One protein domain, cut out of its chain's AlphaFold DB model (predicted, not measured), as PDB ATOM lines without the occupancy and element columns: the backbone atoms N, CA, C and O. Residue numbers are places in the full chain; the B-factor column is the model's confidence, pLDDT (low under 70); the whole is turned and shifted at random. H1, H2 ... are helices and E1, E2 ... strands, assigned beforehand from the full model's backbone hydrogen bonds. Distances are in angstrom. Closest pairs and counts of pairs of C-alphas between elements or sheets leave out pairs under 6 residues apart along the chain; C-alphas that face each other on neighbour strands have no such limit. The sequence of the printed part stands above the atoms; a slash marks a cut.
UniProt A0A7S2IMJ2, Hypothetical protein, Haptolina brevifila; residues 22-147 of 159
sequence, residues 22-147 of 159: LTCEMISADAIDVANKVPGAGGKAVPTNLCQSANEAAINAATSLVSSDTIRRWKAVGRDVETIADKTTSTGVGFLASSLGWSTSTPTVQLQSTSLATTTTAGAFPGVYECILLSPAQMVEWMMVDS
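This is residues 22 to 147 of the 159 residues of the protein "Hypothetical protein" of Haptolina brevifila (UniProt A0A7S2IMJ2). A strongly twisted sheet of five strands, built around the long strand E4, makes the body, and the first part of H2 packs slantwise on one face of it. H2 reaches past the sheet towards one end of the long axis, where H5 packs on both H2 and H3; H1 and residues 119 to 127 lie towards the other end. The printed part has 126 residues with five named helices and five named strands, in the order E1 H1 H2 H3 E2 H4 E3 E4 E5 H5, and its class is mixed, helices and strands. The sheet is branched: E2 is parallel to E4, and its other neighbour pairs are antiparallel. The whole is only just loose, close to compact, with a radius of gyration of the C-alphas of 17.1 A and spans of 51 by 34 by 21 A.

Begin at E1, residues 22 to 26, an edge strand antiparallel to E5, residues 128 to 133; N 24 and O 131 are 2.9 A apart, within hydrogen-bond range. H1, residues 29 to 35, touches no helix and is not on the sheet. H2, residues 52 to 65, is on the sheet at a height of 6.7 A, only just over E4, residues 109 to 118, with 3 C-alphas falling on it, and runs slantwise at 45 degrees on the local plane. H3, residues 68 to 76, is close to H2 but not clearly touching; the closest C-alphas, of Thr 63 and Ile 71, are 7.1 A apart. E2, residues 81 to 89, bends by 53 degrees at residue 85 and is parallel to E4, with N 87 and O 113 at 2.8 A. H4, residues 93 to 96, only grazes the sheet with residues 95 to 96. E3, residues 101 to 103, E4 and E5 form a meander, each strand the antiparallel neighbour of the one before, in two hairpins: look for N 101 and O 112 at 2.9 A, and N 116 and O 130 at 2.9 A. E2 lies on one side of E4, E3 and E5 on the other side. H5, residues 136 to 145, touches H2 at a steep tilt of 56 degrees, closest at the C-alphas of Ala 62 and Pro 136, 4.8 A; it also touches H3, closest at those of Trp 74 and Met 143, 5.8 A. Every O i to N i+4 pair is within hydrogen-bond range in H1, H2, H3 and H5; H4 is too short for such a pair.

Find C-alpha 22 at (-91.652, 5.556, -16.518), where E1 begins. H2 starts at C-alpha 52, (-78.496, 7.537, -14.919), and is 20.2 A long; E2 is 22.6 A, E4 29.2 A, E5 15.3 A and H5 14.2 A. H5 ends at C-alpha 145, (-88.501, 7.076, -36.484).

The two C-alphas farthest apart, of Asp 69 and Ala 122, are 52.2 A apart. The printed part has no cut, and H1 to H2 is a long link of 16 residues. Mean pLDDT of the printed part is 82.0; residues 45 to 46, 105 to 106, 119 to 127 and 146 to 147 are under 70.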
ATOM      1  N   LEU A  22     -91.161   6.297 -17.676       86.75
ATOM      2  CA  LEU A  22     -91.652   5.556 -16.518       86.75
ATOM      3  C   LEU A  22     -91.230   6.279 -15.242       86.75
ATOM      4  O   LEU A  22     -90.102   6.752 -15.158       86.75
ATOM      5  N   THR A  23     -92.107   6.334 -14.245       87.69
ATOM      6  CA  THR A  23     -91.727   6.764 -12.895       87.69
ATOM      7  C   THR A  23     -91.587   5.525 -12.030       87.69
ATOM      8  O   THR A  23     -92.537   4.752 -11.900       87.69
ATOM      9  N   CYS A  24     -90.398   5.311 -11.476       85.88
ATOM     10  CA  CYS A  24     -90.082   4.135 -10.676       85.88
ATOM     11  C   CYS A  24     -89.593   4.552  -9.293       85.88
ATOM     12  O   CYS A  24     -88.654   5.334  -9.176       85.88
ATOM     13  N   GLU A  25     -90.206   3.984  -8.259       86.75
ATOM     14  CA  GLU A  25     -89.676   4.008  -6.900       86.75
ATOM     15  C   GLU A  25     -88.624   2.903  -6.769       86.75
ATOM     16  O   GLU A  25     -88.861   1.749  -7.134       86.75
ATOM     17  N   MET A  26     -87.432   3.268  -6.307       83.75
ATOM     18  CA  MET A  26     -86.271   2.393  -6.244       83.75
ATOM     19  C   MET A  26     -85.647   2.428  -4.849       83.75
ATOM     20  O   MET A  26     -85.704   3.421  -4.122       83.75
ATOM     21  N   ILE A  27     -85.021   1.310  -4.493       82.19
ATOM     22  CA  ILE A  27     -84.304   1.105  -3.237       82.19
ATOM     23  C   ILE A  27     -82.871   0.673  -3.557       82.19
ATOM     24  O   ILE A  27     -82.630  -0.016  -4.553       82.19
ATOM     25  N   SER A  28     -81.906   1.092  -2.737       79.81
ATOM     26  CA  SER A  28     -80.501   0.759  -2.982       79.81
ATOM     27  C   SER A  28     -80.224  -0.718  -2.739       79.81
ATOM     28  O   SER A  28     -80.854  -1.365  -1.903       79.81
ATOM     29  N   ALA A  29     -79.230  -1.258  -3.444       81.19
ATOM     30  CA  ALA A  29     -78.767  -2.619  -3.194       81.19
ATOM     31  C   ALA A  29     -78.312  -2.798  -1.734       81.19
ATOM     32  O   ALA A  29     -78.629  -3.807  -1.120       81.19
ATOM     33  N   ASP A  30     -77.659  -1.788  -1.146       79.06
ATOM     34  CA  ASP A  30     -77.259  -1.821   0.269       79.06
ATOM     35  C   ASP A  30     -78.469  -1.919   1.206       79.06
ATOM     36  O   ASP A  30     -78.464  -2.677   2.169       79.06
ATOM     37  N   ALA A  31     -79.542  -1.197   0.889       78.62
ATOM     38  CA  ALA A  31     -80.786  -1.246   1.636       78.62
ATOM     39  C   ALA A  31     -81.489  -2.609   1.518       78.62
ATOM     40  O   ALA A  31     -82.011  -3.123   2.510       78.62
ATOM     41  N   ILE A  32     -81.457  -3.223   0.331       83.44
ATOM     42  CA  ILE A  32     -81.929  -4.598   0.117       83.44
ATOM     43  C   ILE A  32     -81.076  -5.584   0.929       83.44
ATOM     44  O   ILE A  32     -81.626  -6.463   1.593       83.44
ATOM     45  N   ASP A  33     -79.752  -5.437   0.920       86.12
ATOM     46  CA  ASP A  33     -78.822  -6.300   1.656       86.12
ATOM     47  C   ASP A  33     -79.044  -6.202   3.175       86.12
ATOM     48  O   ASP A  33     -79.077  -7.223   3.870       86.12
ATOM     49  N   VAL A  34     -79.279  -4.988   3.690       82.69
ATOM     50  CA  VAL A  34     -79.657  -4.747   5.093       82.69
ATOM     51  C   VAL A  34     -80.977  -5.444   5.423       82.69
ATOM     52  O   VAL A  34     -81.056  -6.160   6.424       82.69
ATOM     53  N   ALA A  35     -82.002  -5.301   4.574       82.19
ATOM     54  CA  ALA A  35     -83.294  -5.960   4.770       82.19
ATOM     55  C   ALA A  35     -83.179  -7.498   4.765       82.19
ATOM     56  O   ALA A  35     -83.886  -8.178   5.509       82.19
ATOM     57  N   ASN A  36     -82.239  -8.040   3.986       86.00
ATOM     58  CA  ASN A  36     -81.948  -9.472   3.901       86.00
ATOM     59  C   ASN A  36     -80.891  -9.960   4.908       86.00
ATOM     60  O   ASN A  36     -80.498 -11.125   4.859       86.00
ATOM     61  N   LYS A  37     -80.458  -9.109   5.851       87.44
ATOM     62  CA  LYS A  37     -79.486  -9.443   6.909       87.44
ATOM     63  C   LYS A  37     -78.157  -9.989   6.369       87.44
ATOM     64  O   LYS A  37     -77.541 -10.855   6.993       87.44
ATOM     65  N   VAL A  38     -77.710  -9.486   5.220       88.94
ATOM     66  CA  VAL A  38     -76.414  -9.861   4.649       88.94
ATOM     67  C   VAL A  38     -75.293  -9.351   5.575       88.94
ATOM     68  O   VAL A  38     -75.280  -8.168   5.925       88.94
ATOM     69  N   PRO A  39     -74.345 -10.204   6.011       88.50
ATOM     70  CA  PRO A  39     -73.244  -9.772   6.871       88.50
ATOM     71  C   PRO A  39     -72.385  -8.685   6.210       88.50
ATOM     72  O   PRO A  39     -71.955  -8.842   5.069       88.50
ATOM     73  N   GLY A  40     -72.112  -7.596   6.933       82.44
ATOM     74  CA  GLY A  40     -71.340  -6.456   6.415       82.44
ATOM     75  C   GLY A  40     -72.133  -5.490   5.526       82.44
ATOM     76  O   GLY A  40     -71.533  -4.595   4.935       82.44
ATOM     77  N   ALA A  41     -73.455  -5.660   5.425       82.31
ATOM     78  CA  ALA A  41     -74.340  -4.693   4.786       82.31
ATOM     79  C   ALA A  41     -74.546  -3.442   5.651       82.31
ATOM     80  O   ALA A  41     -74.471  -3.501   6.883       82.31
ATOM     81  N   GLY A  42     -74.876  -2.329   4.997       73.69
ATOM     82  CA  GLY A  42     -75.128  -1.055   5.652       73.69
ATOM     83  C   GLY A  42     -73.902  -0.147   5.659       73.69
ATOM     84  O   GLY A  42     -72.767  -0.575   5.859       73.69
ATOM     85  N   GLY A  43     -74.147   1.147   5.457       72.38
ATOM     86  CA  GLY A  43     -73.113   2.181   5.479       72.38
ATOM     87  C   GLY A  43     -72.529   2.515   4.108       72.38
ATOM     88  O   GLY A  43     -71.595   3.316   4.034       72.38
ATOM     89  N   LYS A  44     -73.076   1.962   3.016       75.38
ATOM     90  CA  LYS A  44     -72.742   2.452   1.675       75.38
ATOM     91  C   LYS A  44     -73.475   3.767   1.434       75.38
ATOM     92  O   LYS A  44     -74.659   3.906   1.733       75.38
ATOM     93  N   ALA A  45     -72.759   4.743   0.884       69.62
ATOM     94  CA  ALA A  45     -73.377   5.988   0.459       69.62
ATOM     95  C   ALA A  45     -74.394   5.715  -0.658       69.62
ATOM     96  O   ALA A  45     -74.190   4.848  -1.511       69.62
ATOM     97  N   VAL A  46     -75.477   6.488  -0.658       69.75
ATOM     98  CA  VAL A  46     -76.430   6.502  -1.766       69.75
ATOM     99  C   VAL A  46     -75.684   6.931  -3.044       69.75
ATOM    100  O   VAL A  46     -74.925   7.904  -2.987       69.75
ATOM    101  N   PRO A  47     -75.855   6.234  -4.186       70.50
ATOM    102  CA  PRO A  47     -75.205   6.614  -5.437       70.50
ATOM    103  C   PRO A  47     -75.563   8.048  -5.838       70.50
ATOM    104  O   PRO A  47     -76.716   8.452  -5.733       70.50
ATOM    105  N   THR A  48     -74.598   8.813  -6.351       72.00
ATOM    106  CA  THR A  48     -74.856  10.167  -6.875       72.00
ATOM    107  C   THR A  48     -75.619  10.153  -8.203       72.00
ATOM    108  O   THR A  48     -76.272  11.134  -8.543       72.00
ATOM    109  N   ASN A  49     -75.568   9.033  -8.928       77.56
ATOM    110  CA  ASN A  49     -76.211   8.817 -10.225       77.56
ATOM    111  C   ASN A  49     -77.337   7.782 -10.066       77.56
ATOM    112  O   ASN A  49     -77.225   6.645 -10.523       77.56
ATOM    113  N   LEU A  50     -78.376   8.159  -9.325       79.50
ATOM    114  CA  LEU A  50     -79.481   7.288  -8.912       79.50
ATOM    115  C   LEU A  50     -80.230   6.636 -10.081       79.50
ATOM    116  O   LEU A  50     -80.647   5.483  -9.979       79.50
ATOM    117  N   CYS A  51     -80.413   7.378 -11.168       88.69
ATOM    118  CA  CYS A  51     -81.273   7.020 -12.289       88.69
ATOM    119  C   CYS A  51     -80.495   6.907 -13.608       88.69
ATOM    120  O   CYS A  51     -80.946   6.215 -14.521       88.69
ATOM    121  N   GLN A  52     -79.322   7.544 -13.709       90.31
ATOM    122  CA  GLN A  52     -78.496   7.537 -14.919       90.31
ATOM    123  C   GLN A  52     -78.198   6.112 -15.400       90.31
ATOM    124  O   GLN A  52     -78.456   5.789 -16.556       90.31
ATOM    125  N   SER A  53     -77.720   5.236 -14.511       88.00
ATOM    126  CA  SER A  53     -77.351   3.862 -14.874       88.00
ATOM    127  C   SER A  53     -78.555   3.029 -15.324       88.00
ATOM    128  O   SER A  53     -78.425   2.148 -16.170       88.00
ATOM    129  N   ALA A  54     -79.744   3.310 -14.782       89.38
ATOM    130  CA  ALA A  54     -80.978   2.666 -15.221       89.38
ATOM    131  C   ALA A  54     -81.370   3.121 -16.638       89.38
ATOM    132  O   ALA A  54     -81.794   2.302 -17.451       89.38
ATOM    133  N   ASN A  55     -81.156   4.397 -16.969       92.06
ATOM    134  CA  ASN A  55     -81.362   4.911 -18.322       92.06
ATOM    135  C   ASN A  55     -80.326   4.376 -19.319       92.06
ATOM    136  O   ASN A  55     -80.699   4.009 -20.431       92.06
ATOM    137  N   GLU A  56     -79.058   4.239 -18.924       92.25
ATOM    138  CA  GLU A  56     -78.038   3.553 -19.731       92.25
ATOM    139  C   GLU A  56     -78.445   2.101 -20.017       92.25
ATOM    140  O   GLU A  56     -78.379   1.639 -21.158       92.25
ATOM    141  N   ALA A  57     -78.937   1.387 -19.000       91.50
ATOM    142  CA  ALA A  57     -79.453   0.033 -19.166       91.50
ATOM    143  C   ALA A  57     -80.668  -0.012 -20.109       91.50
ATOM    144  O   ALA A  57     -80.756  -0.917 -20.940       91.50
ATOM    145  N   ALA A  58     -81.572   0.969 -20.034       91.62
ATOM    146  CA  ALA A  58     -82.718   1.071 -20.935       91.62
ATOM    147  C   ALA A  58     -82.297   1.315 -22.394       91.62
ATOM    148  O   ALA A  58     -82.854   0.692 -23.301       91.62
ATOM    149  N   ILE A  59     -81.288   2.164 -22.626       92.19
ATOM    150  CA  ILE A  59     -80.707   2.395 -23.957       92.19
ATOM    151  C   ILE A  59     -80.097   1.100 -24.494       92.19
ATOM    152  O   ILE A  59     -80.426   0.689 -25.604       92.19
ATOM    153  N   ASN A  60     -79.278   0.417 -23.692       93.94
ATOM    154  CA  ASN A  60     -78.647  -0.844 -24.084       93.94
ATOM    155  C   ASN A  60     -79.683  -1.934 -24.395       93.94
ATOM    156  O   ASN A  60     -79.564  -2.638 -25.400       93.94
ATOM    157  N   ALA A  61     -80.730  -2.041 -23.571       94.12
ATOM    158  CA  ALA A  61     -81.841  -2.951 -23.811       94.12
ATOM    159  C   ALA A  61     -82.535  -2.630 -25.142       94.12
ATOM    160  O   ALA A  61     -82.713  -3.523 -25.967       94.12
ATOM    161  N   ALA A  62     -82.844  -1.360 -25.407       92.69
ATOM    162  CA  ALA A  62     -83.435  -0.939 -26.675       92.69
ATOM    163  C   ALA A  62     -82.532  -1.251 -27.879       92.69
ATOM    164  O   ALA A  62     -83.009  -1.804 -28.869       92.69
ATOM    165  N   THR A  63     -81.224  -0.979 -27.783       92.00
ATOM    166  CA  THR A  63     -80.252  -1.317 -28.835       92.00
ATOM    167  C   THR A  63     -80.220  -2.819 -29.113       92.00
ATOM    168  O   THR A  63     -80.098  -3.216 -30.265       92.00
ATOM    169  N   SER A  64     -80.368  -3.661 -28.087       94.31
ATOM    170  CA  SER A  64     -80.397  -5.120 -28.260       94.31
ATOM    171  C   SER A  64     -81.668  -5.644 -28.940       94.31
ATOM    172  O   SER A  64     -81.651  -6.735 -29.506       94.31
ATOM    173  N   LEU A  65     -82.762  -4.874 -28.900       93.81
ATOM    174  CA  LEU A  65     -84.057  -5.252 -29.473       93.81
ATOM    175  C   LEU A  65     -84.205  -4.854 -30.948       93.81
ATOM    176  O   LEU A  65     -85.057  -5.402 -31.648       93.81
ATOM    177  N   VAL A  66     -83.410  -3.897 -31.429       90.12
ATOM    178  CA  VAL A  66     -83.479  -3.421 -32.816       90.12
ATOM    179  C   VAL A  66     -82.535  -4.195 -33.736       90.12
ATOM    180  O   VAL A  66     -81.500  -4.715 -33.325       90.12
ATOM    181  N   SER A  67     -82.876  -4.252 -35.025       92.50
ATOM    182  CA  SER A  67     -82.024  -4.898 -36.027       92.50
ATOM    183  C   SER A  67     -80.686  -4.168 -36.204       92.50
ATOM    184  O   SER A  67     -80.593  -2.950 -36.026       92.50
ATOM    185  N   SER A  68     -79.652  -4.890 -36.640       91.44
ATOM    186  CA  SER A  68     -78.339  -4.296 -36.930       91.44
ATOM    187  C   SER A  68     -78.398  -3.203 -38.009       91.44
ATOM    188  O   SER A  68     -77.660  -2.222 -37.922       91.44
ATOM    189  N   ASP A  69     -79.314  -3.311 -38.976       89.19
ATOM    190  CA  ASP A  69     -79.554  -2.282 -39.993       89.19
ATOM    191  C   ASP A  69     -80.161  -1.008 -39.402       89.19
ATOM    192  O   ASP A  69     -79.743   0.097 -39.753       89.19
ATOM    193  N   THR A  70     -81.095  -1.148 -38.458       87.62
ATOM    194  CA  THR A  70     -81.655  -0.014 -37.713       87.62
ATOM    195  C   THR A  70     -80.562   0.711 -36.933       87.62
ATOM    196  O   THR A  70     -80.469   1.933 -37.022       87.62
ATOM    197  N   ILE A  71     -79.688  -0.029 -36.239       88.75
ATOM    198  CA  ILE A  71     -78.560   0.549 -35.489       88.75
ATOM    199  C   ILE A  71     -77.608   1.282 -36.435       88.75
ATOM    200  O   ILE A  71     -77.217   2.414 -36.162       88.75
ATOM    201  N   ARG A  72     -77.250   0.658 -37.564       87.75
ATOM    202  CA  ARG A  72     -76.369   1.249 -38.582       87.75
ATOM    203  C   ARG A  72     -76.933   2.569 -39.102       87.75
ATOM    204  O   ARG A  72     -76.208   3.560 -39.162       87.75
ATOM    205  N   ARG A  73     -78.225   2.587 -39.448       84.56
ATOM    206  CA  ARG A  73     -78.927   3.779 -39.935       84.56
ATOM    207  C   ARG A  73     -78.981   4.869 -38.869       84.56
ATOM    208  O   ARG A  73     -78.668   6.013 -39.166       84.56
ATOM    209  N   TRP A  74     -79.342   4.516 -37.639       85.12
ATOM    210  CA  TRP A  74     -79.396   5.451 -36.516       85.12
ATOM    211  C   TRP A  74     -78.036   6.107 -36.244       85.12
ATOM    212  O   TRP A  74     -77.948   7.335 -36.219       85.12
ATOM    213  N   LYS A  75     -76.961   5.311 -36.183       85.12
ATOM    214  CA  LYS A  75     -75.588   5.815 -36.021       85.12
ATOM    215  C   LYS A  75     -75.147   6.718 -37.174       85.12
ATOM    216  O   LYS A  75     -74.474   7.716 -36.944       85.12
ATOM    217  N   ALA A  76     -75.558   6.418 -38.409       82.94
ATOM    218  CA  ALA A  76     -75.231   7.238 -39.579       82.94
ATOM    219  C   ALA A  76     -75.856   8.646 -39.537       82.94
ATOM    220  O   ALA A  76     -75.325   9.567 -40.153       82.94
ATOM    221  N   VAL A  77     -76.960   8.833 -38.803       78.81
ATOM    222  CA  VAL A  77     -77.596  10.149 -38.611       78.81
ATOM    223  C   VAL A  77     -76.869  10.986 -37.544       78.81
ATOM    224  O   VAL A  77     -77.091  12.194 -37.476       78.81
ATOM    225  N   GLY A  78     -75.980  10.382 -36.742       70.94
ATOM    226  CA  GLY A  78     -75.225  11.085 -35.700       70.94
ATOM    227  C   GLY A  78     -76.119  11.571 -34.559       70.94
ATOM    228  O   GLY A  78     -76.032  12.720 -34.146       70.94
ATOM    229  N   ARG A  79     -77.047  10.720 -34.104       76.12
ATOM    230  CA  ARG A  79     -77.986  11.010 -33.002       76.12
ATOM    231  C   ARG A  79     -77.873   9.979 -31.885       76.12
ATOM    232  O   ARG A  79     -78.888   9.557 -31.324       76.12
ATOM    233  N   ASP A  80     -76.643   9.567 -31.600       84.00
ATOM    234  CA  ASP A  80     -76.358   8.692 -30.467       84.00
ATOM    235  C   ASP A  80     -76.777   9.394 -29.173       84.00
ATOM    236  O   ASP A  80     -76.595  10.605 -29.032       84.00
ATOM    237  N   VAL A  81     -77.389   8.643 -28.257       87.31
ATOM    238  CA  VAL A  81     -77.867   9.174 -26.977       87.31
ATOM    239  C   VAL A  81     -76.811   8.923 -25.912       87.31
ATOM    240  O   VAL A  81     -76.350   7.796 -25.743       87.31
ATOM    241  N   GLU A  82     -76.458   9.973 -25.186       90.12
ATOM    242  CA  GLU A  82     -75.536   9.944 -24.059       90.12
ATOM    243  C   GLU A  82     -76.286  10.377 -22.801       90.12
ATOM    244  O   GLU A  82     -76.952  11.412 -22.782       90.12
ATOM    245  N   THR A  83     -76.192   9.593 -21.738       91.44
ATOM    246  CA  THR A  83     -76.765   9.956 -20.443       91.44
ATOM    247  C   THR A  83     -75.825  10.876 -19.677       91.44
ATOM    248  O   THR A  83     -74.633  10.603 -19.564       91.44
ATOM    249  N   ILE A  84     -76.374  11.943 -19.108       91.19
ATOM    250  CA  ILE A  84     -75.646  12.870 -18.237       91.19
ATOM    251  C   ILE A  84     -76.130  12.753 -16.789       91.19
ATOM    252  O   ILE A  84     -77.142  12.108 -16.511       91.19
ATOM    253  N   ALA A  85     -75.408  13.401 -15.873       90.31
ATOM    254  CA  ALA A  85     -75.716  13.384 -14.448       90.31
ATOM    255  C   ALA A  85     -77.167  13.800 -14.151       90.31
ATOM    256  O   ALA A  85     -77.699  14.757 -14.732       90.31
ATOM    257  N   ASP A  86     -77.777  13.090 -13.202       88.62
ATOM    258  CA  ASP A  86     -79.182  13.256 -12.850       88.62
ATOM    259  C   ASP A  86     -79.480  14.656 -12.311       88.62
ATOM    260  O   ASP A  86     -78.750  15.227 -11.494       88.62
ATOM    261  N   LYS A  87     -80.631  15.191 -12.706       88.62
ATOM    262  CA  LYS A  87     -81.214  16.358 -12.064       88.62
ATOM    263  C   LYS A  87     -81.898  15.916 -10.775       88.62
ATOM    264  O   LYS A  87     -83.017  15.405 -10.806       88.62
ATOM    265  N   THR A  88     -81.235  16.148  -9.647       85.12
ATOM    266  CA  THR A  88     -81.833  15.893  -8.332       85.12
ATOM    267  C   THR A  88     -82.854  16.976  -7.999       85.12
ATOM    268  O   THR A  88     -82.593  18.173  -8.139       85.12
ATOM    269  N   THR A  89     -84.032  16.553  -7.561       81.75
ATOM    270  CA  THR A  89     -85.151  17.417  -7.181       81.75
ATOM    271  C   THR A  89     -85.630  17.090  -5.771       81.75
ATOM    272  O   THR A  89     -85.305  16.044  -5.209       81.75
ATOM    273  N   SER A  90     -86.386  18.015  -5.183       75.06
ATOM    274  CA  SER A  90     -87.034  17.840  -3.884       75.06
ATOM    275  C   SER A  90     -88.504  17.452  -4.041       75.06
ATOM    276  O   SER A  90     -89.138  17.760  -5.052       75.06
ATOM    277  N   THR A  91     -89.067  16.849  -2.997       74.81
ATOM    278  CA  THR A  91     -90.476  16.451  -2.915       74.81
ATOM    279  C   THR A  91     -91.432  17.609  -3.208       74.81
ATOM    280  O   THR A  91     -91.258  18.716  -2.697       74.81
ATOM    281  N   GLY A  92     -92.460  17.354  -4.026       73.62
ATOM    282  CA  GLY A  92     -93.531  18.309  -4.323       73.62
ATOM    283  C   GLY A  92     -93.982  18.312  -5.786       73.62
ATOM    284  O   GLY A  92     -93.574  17.478  -6.594       73.62
ATOM    285  N   VAL A  93     -94.810  19.302  -6.138       74.06
ATOM    286  CA  VAL A  93     -95.372  19.477  -7.495       74.06
ATOM    287  C   VAL A  93     -94.305  19.572  -8.587       74.06
ATOM    288  O   VAL A  93     -94.560  19.195  -9.727       74.06
ATOM    289  N   GLY A  94     -93.099  20.029  -8.237       75.75
ATOM    290  CA  GLY A  94     -91.972  20.119  -9.161       75.75
ATOM    291  C   GLY A  94     -91.505  18.760  -9.680       75.75
ATOM    292  O   GLY A  94     -91.167  18.670 -10.855       75.75
ATOM    293  N   PHE A  95     -91.534  17.709  -8.852       80.19
ATOM    294  CA  PHE A  95     -91.206  16.352  -9.295       80.19
ATOM    295  C   PHE A  95     -92.359  15.722 -10.080       80.19
ATOM    296  O   PHE A  95     -92.135  15.162 -11.148       80.19
ATOM    297  N   LEU A  96     -93.605  15.900  -9.625       78.44
ATOM    298  CA  LEU A  96     -94.790  15.392 -10.333       78.44
ATOM    299  C   LEU A  96     -94.928  15.969 -11.752       78.44
ATOM    300  O   LEU A  96     -95.385  15.280 -12.659       78.44
ATOM    301  N   ALA A  97     -94.524  17.227 -11.946       81.12
ATOM    302  CA  ALA A  97     -94.486  17.884 -13.252       81.12
ATOM    303  C   ALA A  97     -93.152  17.692 -14.000       81.12
ATOM    304  O   ALA A  97     -92.985  18.216 -15.105       81.12
ATOM    305  N   SER A  98     -92.178  16.997 -13.405       84.75
ATOM    306  CA  SER A  98     -90.874  16.785 -14.027       84.75
ATOM    307  C   SER A  98     -90.926  15.712 -15.113       84.75
ATOM    308  O   SER A  98     -91.900  14.981 -15.283       84.75
ATOM    309  N   SER A  99     -89.878  15.663 -15.928       87.31
ATOM    310  CA  SER A  99     -89.718  14.650 -16.966       87.31
ATOM    311  C   SER A  99     -88.244  14.508 -17.330       87.31
ATOM    312  O   SER A  99     -87.402  15.243 -16.812       87.31
ATOM    313  N   LEU A 100     -87.930  13.573 -18.224       88.62
ATOM    314  CA  LEU A 100     -86.594  13.461 -18.803       88.62
ATOM    315  C   LEU A 100     -86.198  14.764 -19.513       88.62
ATOM    316  O   LEU A 100     -86.981  15.331 -20.285       88.62
ATOM    317  N   GLY A 101     -84.980  15.226 -19.247       87.56
ATOM    318  CA  GLY A 101     -84.360  16.331 -19.964       87.56
ATOM    319  C   GLY A 101     -83.694  15.826 -21.239       87.56
ATOM    320  O   GLY A 101     -82.978  14.830 -21.206       87.56
ATOM    321  N   TRP A 102     -83.910  16.528 -22.348       86.25
ATOM    322  CA  TRP A 102     -83.300  16.215 -23.637       86.25
ATOM    323  C   TRP A 102     -82.591  17.452 -24.178       86.25
ATOM    324  O   TRP A 102     -83.191  18.526 -24.243       86.25
ATOM    325  N   SER A 103     -81.335  17.303 -24.593       84.56
ATOM    326  CA  SER A 103     -80.578  18.346 -25.287       84.56
ATOM    327  C   SER A 103     -80.013  17.795 -26.591       84.56
ATOM    328  O   SER A 103     -79.291  16.803 -26.608       84.56
ATOM    329  N   THR A 104     -80.366  18.443 -27.700       77.38
ATOM    330  CA  THR A 104     -79.961  18.064 -29.066       77.38
ATOM    331  C   THR A 104     -78.926  19.028 -29.656       77.38
ATOM    332  O   THR A 104     -78.650  18.983 -30.852       77.38
ATOM    333  N   SER A 105     -78.362  19.914 -28.828       66.12
ATOM    334  CA  SER A 105     -77.423  20.972 -29.234       66.12
ATOM    335  C   SER A 105     -75.990  20.474 -29.475       66.12
ATOM    336  O   SER A 105     -75.132  21.240 -29.905       66.12
ATOM    337  N   THR A 106     -75.723  19.207 -29.173       63.47
ATOM    338  CA  THR A 106     -74.420  18.539 -29.254       63.47
ATOM    339  C   THR A 106     -74.403  17.507 -30.392       63.47
ATOM    340  O   THR A 106     -75.465  17.142 -30.899       63.47
ATOM    341  N   PRO A 107     -73.222  17.020 -30.832       71.00
ATOM    342  CA  PRO A 107     -73.137  15.930 -31.814       71.00
ATOM    343  C   PRO A 107     -73.789  14.623 -31.325       71.00
ATOM    344  O   PRO A 107     -74.080  13.750 -32.133       71.00
ATOM    345  N   THR A 108     -74.016  14.494 -30.016       77.56
ATOM    346  CA  THR A 108     -74.813  13.449 -29.366       77.56
ATOM    347  C   THR A 108     -76.055  14.069 -28.730       77.56
ATOM    348  O   THR A 108     -76.074  15.249 -28.383       77.56
ATOM    349  N   VAL A 109     -77.118  13.290 -28.575       85.31
ATOM    350  CA  VAL A 109     -78.321  13.697 -27.849       85.31
ATOM    351  C   VAL A 109     -78.090  13.429 -26.367       85.31
ATOM    352  O   VAL A 109     -77.946  12.281 -25.961       85.31
ATOM    353  N   GLN A 110     -78.067  14.474 -25.549       89.94
ATOM    354  CA  GLN A 110     -77.879  14.323 -24.110       89.94
ATOM    355  C   GLN A 110     -79.217  14.061 -23.421       89.94
ATOM    356  O   GLN A 110     -80.169  14.833 -23.575       89.94
ATOM    357  N   LEU A 111     -79.263  12.985 -22.642       90.31
ATOM    358  CA  LEU A 111     -80.393  12.574 -21.823       90.31
ATOM    359  C   LEU A 111     -80.075  12.818 -20.347       90.31
ATOM    360  O   LEU A 111     -79.147  12.230 -19.796       90.31
ATOM    361  N   GLN A 112     -80.878  13.651 -19.694       91.38
ATOM    362  CA  GLN A 112     -80.796  13.900 -18.261       91.38
ATOM    363  C   GLN A 112     -81.969  13.242 -17.541       91.38
ATOM    364  O   GLN A 112     -83.129  13.597 -17.773       91.38
ATOM    365  N   SER A 113     -81.679  12.317 -16.629       90.44
ATOM    366  CA  SER A 113     -82.703  11.758 -15.746       90.44
ATOM    367  C   SER A 113     -83.132  12.782 -14.700       90.44
ATOM    368  O   SER A 113     -82.356  13.659 -14.316       90.44
ATOM    369  N   THR A 114     -84.352  12.636 -14.189       89.88
ATOM    370  CA  THR A 114     -84.777  13.346 -12.977       89.88
ATOM    371  C   THR A 114     -84.839  12.353 -11.827       89.88
ATOM    372  O   THR A 114     -85.465  11.300 -11.961       89.88
ATOM    373  N   SER A 115     -84.193  12.699 -10.717       88.69
ATOM    374  CA  SER A 115     -84.181  11.910  -9.492       88.69
ATOM    375  C   SER A 115     -84.791  12.699  -8.337       88.69
ATOM    376  O   SER A 115     -84.697  13.929  -8.263       88.69
ATOM    377  N   LEU A 116     -85.417  11.980  -7.420       85.75
ATOM    378  CA  LEU A 116     -85.860  12.488  -6.134       85.75
ATOM    379  C   LEU A 116     -85.411  11.483  -5.087       85.75
ATOM    380  O   LEU A 116     -85.855  10.344  -5.083       85.75
ATOM    381  N   ALA A 117     -84.516  11.902  -4.200       78.38
ATOM    382  CA  ALA A 117     -84.111  11.086  -3.066       78.38
ATOM    383  C   ALA A 117     -84.938  11.492  -1.844       78.38
ATOM    384  O   ALA A 117     -84.890  12.646  -1.414       78.38
ATOM    385  N   THR A 118     -85.676  10.549  -1.265       72.44
ATOM    386  CA  THR A 118     -86.273  10.741   0.057       72.44
ATOM    387  C   THR A 118     -85.312  10.202   1.106       72.44
ATOM    388  O   THR A 118     -85.046   9.005   1.207       72.44
ATOM    389  N   THR A 119     -84.754  11.103   1.905       61.38
ATOM    390  CA  THR A 119     -84.028  10.716   3.113       61.38
ATOM    391  C   THR A 119     -85.035  10.624   4.249       61.38
ATOM    392  O   THR A 119     -85.595  11.639   4.669       61.38
ATOM    393  N   THR A 120     -85.289   9.425   4.758       53.62
ATOM    394  CA  THR A 120     -86.077   9.259   5.980       53.62
ATOM    395  C   THR A 120     -85.202   9.552   7.196       53.62
ATOM    396  O   THR A 120     -84.071   9.090   7.295       53.62
ATOM    397  N   THR A 121     -85.731  10.311   8.155       48.28
ATOM    398  CA  THR A 121     -85.059  10.622   9.432       48.28
ATOM    399  C   THR A 121     -85.063   9.452  10.422       48.28
ATOM    400  O   THR A 121     -84.444   9.535  11.480       48.28
ATOM    401  N   ALA A 122     -85.753   8.354  10.100       48.88
ATOM    402  CA  ALA A 122     -85.863   7.169  10.942       48.88
ATOM    403  C   ALA A 122     -84.853   6.094  10.516       48.88
ATOM    404  O   ALA A 122     -84.906   5.605   9.391       48.88
ATOM    405  N   GLY A 123     -83.984   5.665  11.439       49.50
ATOM    406  CA  GLY A 123     -82.887   4.718  11.175       49.50
ATOM    407  C   GLY A 123     -83.283   3.293  10.756       49.50
ATOM    408  O   GLY A 123     -82.401   2.485  10.498       49.50
ATOM    409  N   ALA A 124     -84.580   2.972  10.686       55.59
ATOM    410  CA  ALA A 124     -85.090   1.677  10.218       55.59
ATOM    411  C   ALA A 124     -85.565   1.695   8.753       55.59
ATOM    412  O   ALA A 124     -85.791   0.632   8.179       55.59
ATOM    413  N   PHE A 125     -85.722   2.877   8.149       57.59
ATOM    414  CA  PHE A 125     -86.107   3.018   6.750       57.59
ATOM    415  C   PHE A 125     -84.902   3.549   5.975       57.59
ATOM    416  O   PHE A 125     -84.439   4.650   6.262       57.59
ATOM    417  N   PRO A 126     -84.357   2.791   5.017       57.91
ATOM    418  CA  PRO A 126     -83.138   3.177   4.310       57.91
ATOM    419  C   PRO A 126     -83.322   4.298   3.262       57.91
ATOM    420  O   PRO A 126     -82.418   4.541   2.465       57.91
ATOM    421  N   GLY A 127     -84.447   5.023   3.278       66.94
ATOM    422  CA  GLY A 127     -84.827   5.970   2.231       66.94
ATOM    423  C   GLY A 127     -85.194   5.270   0.917       66.94
ATOM    424  O   GLY A 127     -84.737   4.164   0.625       66.94
ATOM    425  N   VAL A 128     -86.040   5.914   0.122       78.31
ATOM    426  CA  VAL A 128     -86.358   5.490  -1.249       78.31
ATOM    427  C   VAL A 128     -85.998   6.613  -2.203       78.31
ATOM    428  O   VAL A 128     -85.980   7.787  -1.818       78.31
ATOM    429  N   TYR A 129     -85.697   6.271  -3.444       83.44
ATOM    430  CA  TYR A 129     -85.496   7.268  -4.480       83.44
ATOM    431  C   TYR A 129     -86.401   6.996  -5.666       83.44
ATOM    432  O   TYR A 129     -86.506   5.878  -6.160       83.44
ATOM    433  N   GLU A 130     -87.063   8.049  -6.117       87.38
ATOM    434  CA  GLU A 130     -87.922   8.030  -7.282       87.38
ATOM    435  C   GLU A 130     -87.134   8.513  -8.496       87.38
ATOM    436  O   GLU A 130     -86.418   9.520  -8.454       87.38
ATOM    437  N   CYS A 131     -87.277   7.782  -9.591       88.94
ATOM    438  CA  CYS A 131     -86.601   8.042 -10.845       88.94
ATOM    439  C   CYS A 131     -87.612   8.186 -11.969       88.94
ATOM    440  O   CYS A 131     -88.475   7.326 -12.148       88.94
ATOM    441  N   ILE A 132     -87.442   9.226 -12.783       90.88
ATOM    442  CA  ILE A 132     -88.055   9.268 -14.108       90.88
ATOM    443  C   ILE A 132     -87.079   8.631 -15.093       90.88
ATOM    444  O   ILE A 132     -85.980   9.143 -15.319       90.88
ATOM    445  N   LEU A 133     -87.498   7.507 -15.662       89.75
ATOM    446  CA  LEU A 133     -86.706   6.633 -16.511       89.75
ATOM    447  C   LEU A 133     -87.200   6.648 -17.959       89.75
ATOM    448  O   LEU A 133     -88.393   6.778 -18.246       89.75
ATOM    449  N   LEU A 134     -86.257   6.479 -18.876       91.00
ATOM    450  CA  LEU A 134     -86.490   6.208 -20.283       91.00
ATOM    451  C   LEU A 134     -87.057   4.798 -20.421       91.00
ATOM    452  O   LEU A 134     -86.444   3.831 -19.970       91.00
ATOM    453  N   SER A 135     -88.212   4.660 -21.071       90.88
ATOM    454  CA  SER A 135     -88.685   3.326 -21.430       90.88
ATOM    455  C   SER A 135     -87.874   2.795 -22.621       90.88
ATOM    456  O   SER A 135     -87.633   3.539 -23.579       90.88
ATOM    457  N   PRO A 136     -87.478   1.507 -22.635       91.25
ATOM    458  CA  PRO A 136     -86.821   0.921 -23.801       91.25
ATOM    459  C   PRO A 136     -87.650   1.090 -25.080       91.25
ATOM    460  O   PRO A 136     -87.093   1.335 -26.143       91.25
ATOM    461  N   ALA A 137     -88.984   1.043 -24.973       89.06
ATOM    462  CA  ALA A 137     -89.894   1.290 -26.090       89.06
ATOM    463  C   ALA A 137     -89.727   2.697 -26.692       89.06
ATOM    464  O   ALA A 137     -89.629   2.821 -27.910       89.06
ATOM    465  N   GLN A 138     -89.613   3.737 -25.857       87.12
ATOM    466  CA  GLN A 138     -89.376   5.111 -26.313       87.12
ATOM    467  C   GLN A 138     -88.043   5.246 -27.051       87.12
ATOM    468  O   GLN A 138     -87.956   5.934 -28.066       87.12
ATOM    469  N   MET A 139     -87.009   4.546 -26.584       88.69
ATOM    470  CA  MET A 139     -85.716   4.542 -27.260       88.69
ATOM    471  C   MET A 139     -85.750   3.762 -28.585       88.69
ATOM    472  O   MET A 139     -85.144   4.193 -29.563       88.69
ATOM    473  N   VAL A 140     -86.476   2.642 -28.652       89.69
ATOM    474  CA  VAL A 140     -86.693   1.904 -29.908       89.69
ATOM    475  C   VAL A 140     -87.423   2.782 -30.920       89.69
ATOM    476  O   VAL A 140     -86.995   2.874 -32.070       89.69
ATOM    477  N   GLU A 141     -88.486   3.459 -30.494       85.31
ATOM    478  CA  GLU A 141     -89.244   4.390 -31.329       85.31
ATOM    479  C   GLU A 141     -88.339   5.505 -31.866       85.31
ATOM    480  O   GLU A 141     -88.303   5.741 -33.072       85.31
ATOM    481  N   TRP A 142     -87.513   6.105 -31.004       81.56
ATOM    482  CA  TRP A 142     -86.504   7.089 -31.399       81.56
ATOM    483  C   TRP A 142     -85.532   6.540 -32.450       81.56
ATOM    484  O   TRP A 142     -85.343   7.136 -33.512       81.56
ATOM    485  N   MET A 143     -84.957   5.358 -32.209       85.25
ATOM    486  CA  MET A 143     -84.064   4.708 -33.169       85.25
ATOM    487  C   MET A 143     -84.766   4.377 -34.484       85.25
ATOM    488  O   MET A 143     -84.105   4.350 -35.518       85.25
ATOM    489  N   MET A 144     -86.068   4.095 -34.489       84.06
ATOM    490  CA  MET A 144     -86.796   3.701 -35.694       84.06
ATOM    491  C   MET A 144     -87.308   4.887 -36.506       84.06
ATOM    492  O   MET A 144     -87.191   4.834 -37.728       84.06
ATOM    493  N   VAL A 145     -87.838   5.924 -35.853       78.94
ATOM    494  CA  VAL A 145     -88.501   7.076 -36.484       78.94
ATOM    495  C   VAL A 145     -87.496   8.173 -36.821       78.94
ATOM    496  O   VAL A 145     -87.419   8.608 -37.969       78.94
ATOM    497  N   ASP A 146     -86.669   8.575 -35.859       69.62
ATOM    498  CA  ASP A 146     -85.744   9.705 -36.013       69.62
ATOM    499  C   ASP A 146     -84.508   9.354 -36.858       69.62
ATOM    500  O   ASP A 146     -83.805  10.239 -37.355       69.62
ATOM    501  N   SER A 147     -84.262   8.058 -37.080       62.69
ATOM    502  CA  SER A 147     -83.272   7.585 -38.052       62.69
ATOM    503  C   SER A 147     -83.799   7.512 -39.488       62.69
ATOM    504  O   SER A 147     -83.035   7.158 -40.391       62.69
TER     505      SER A 147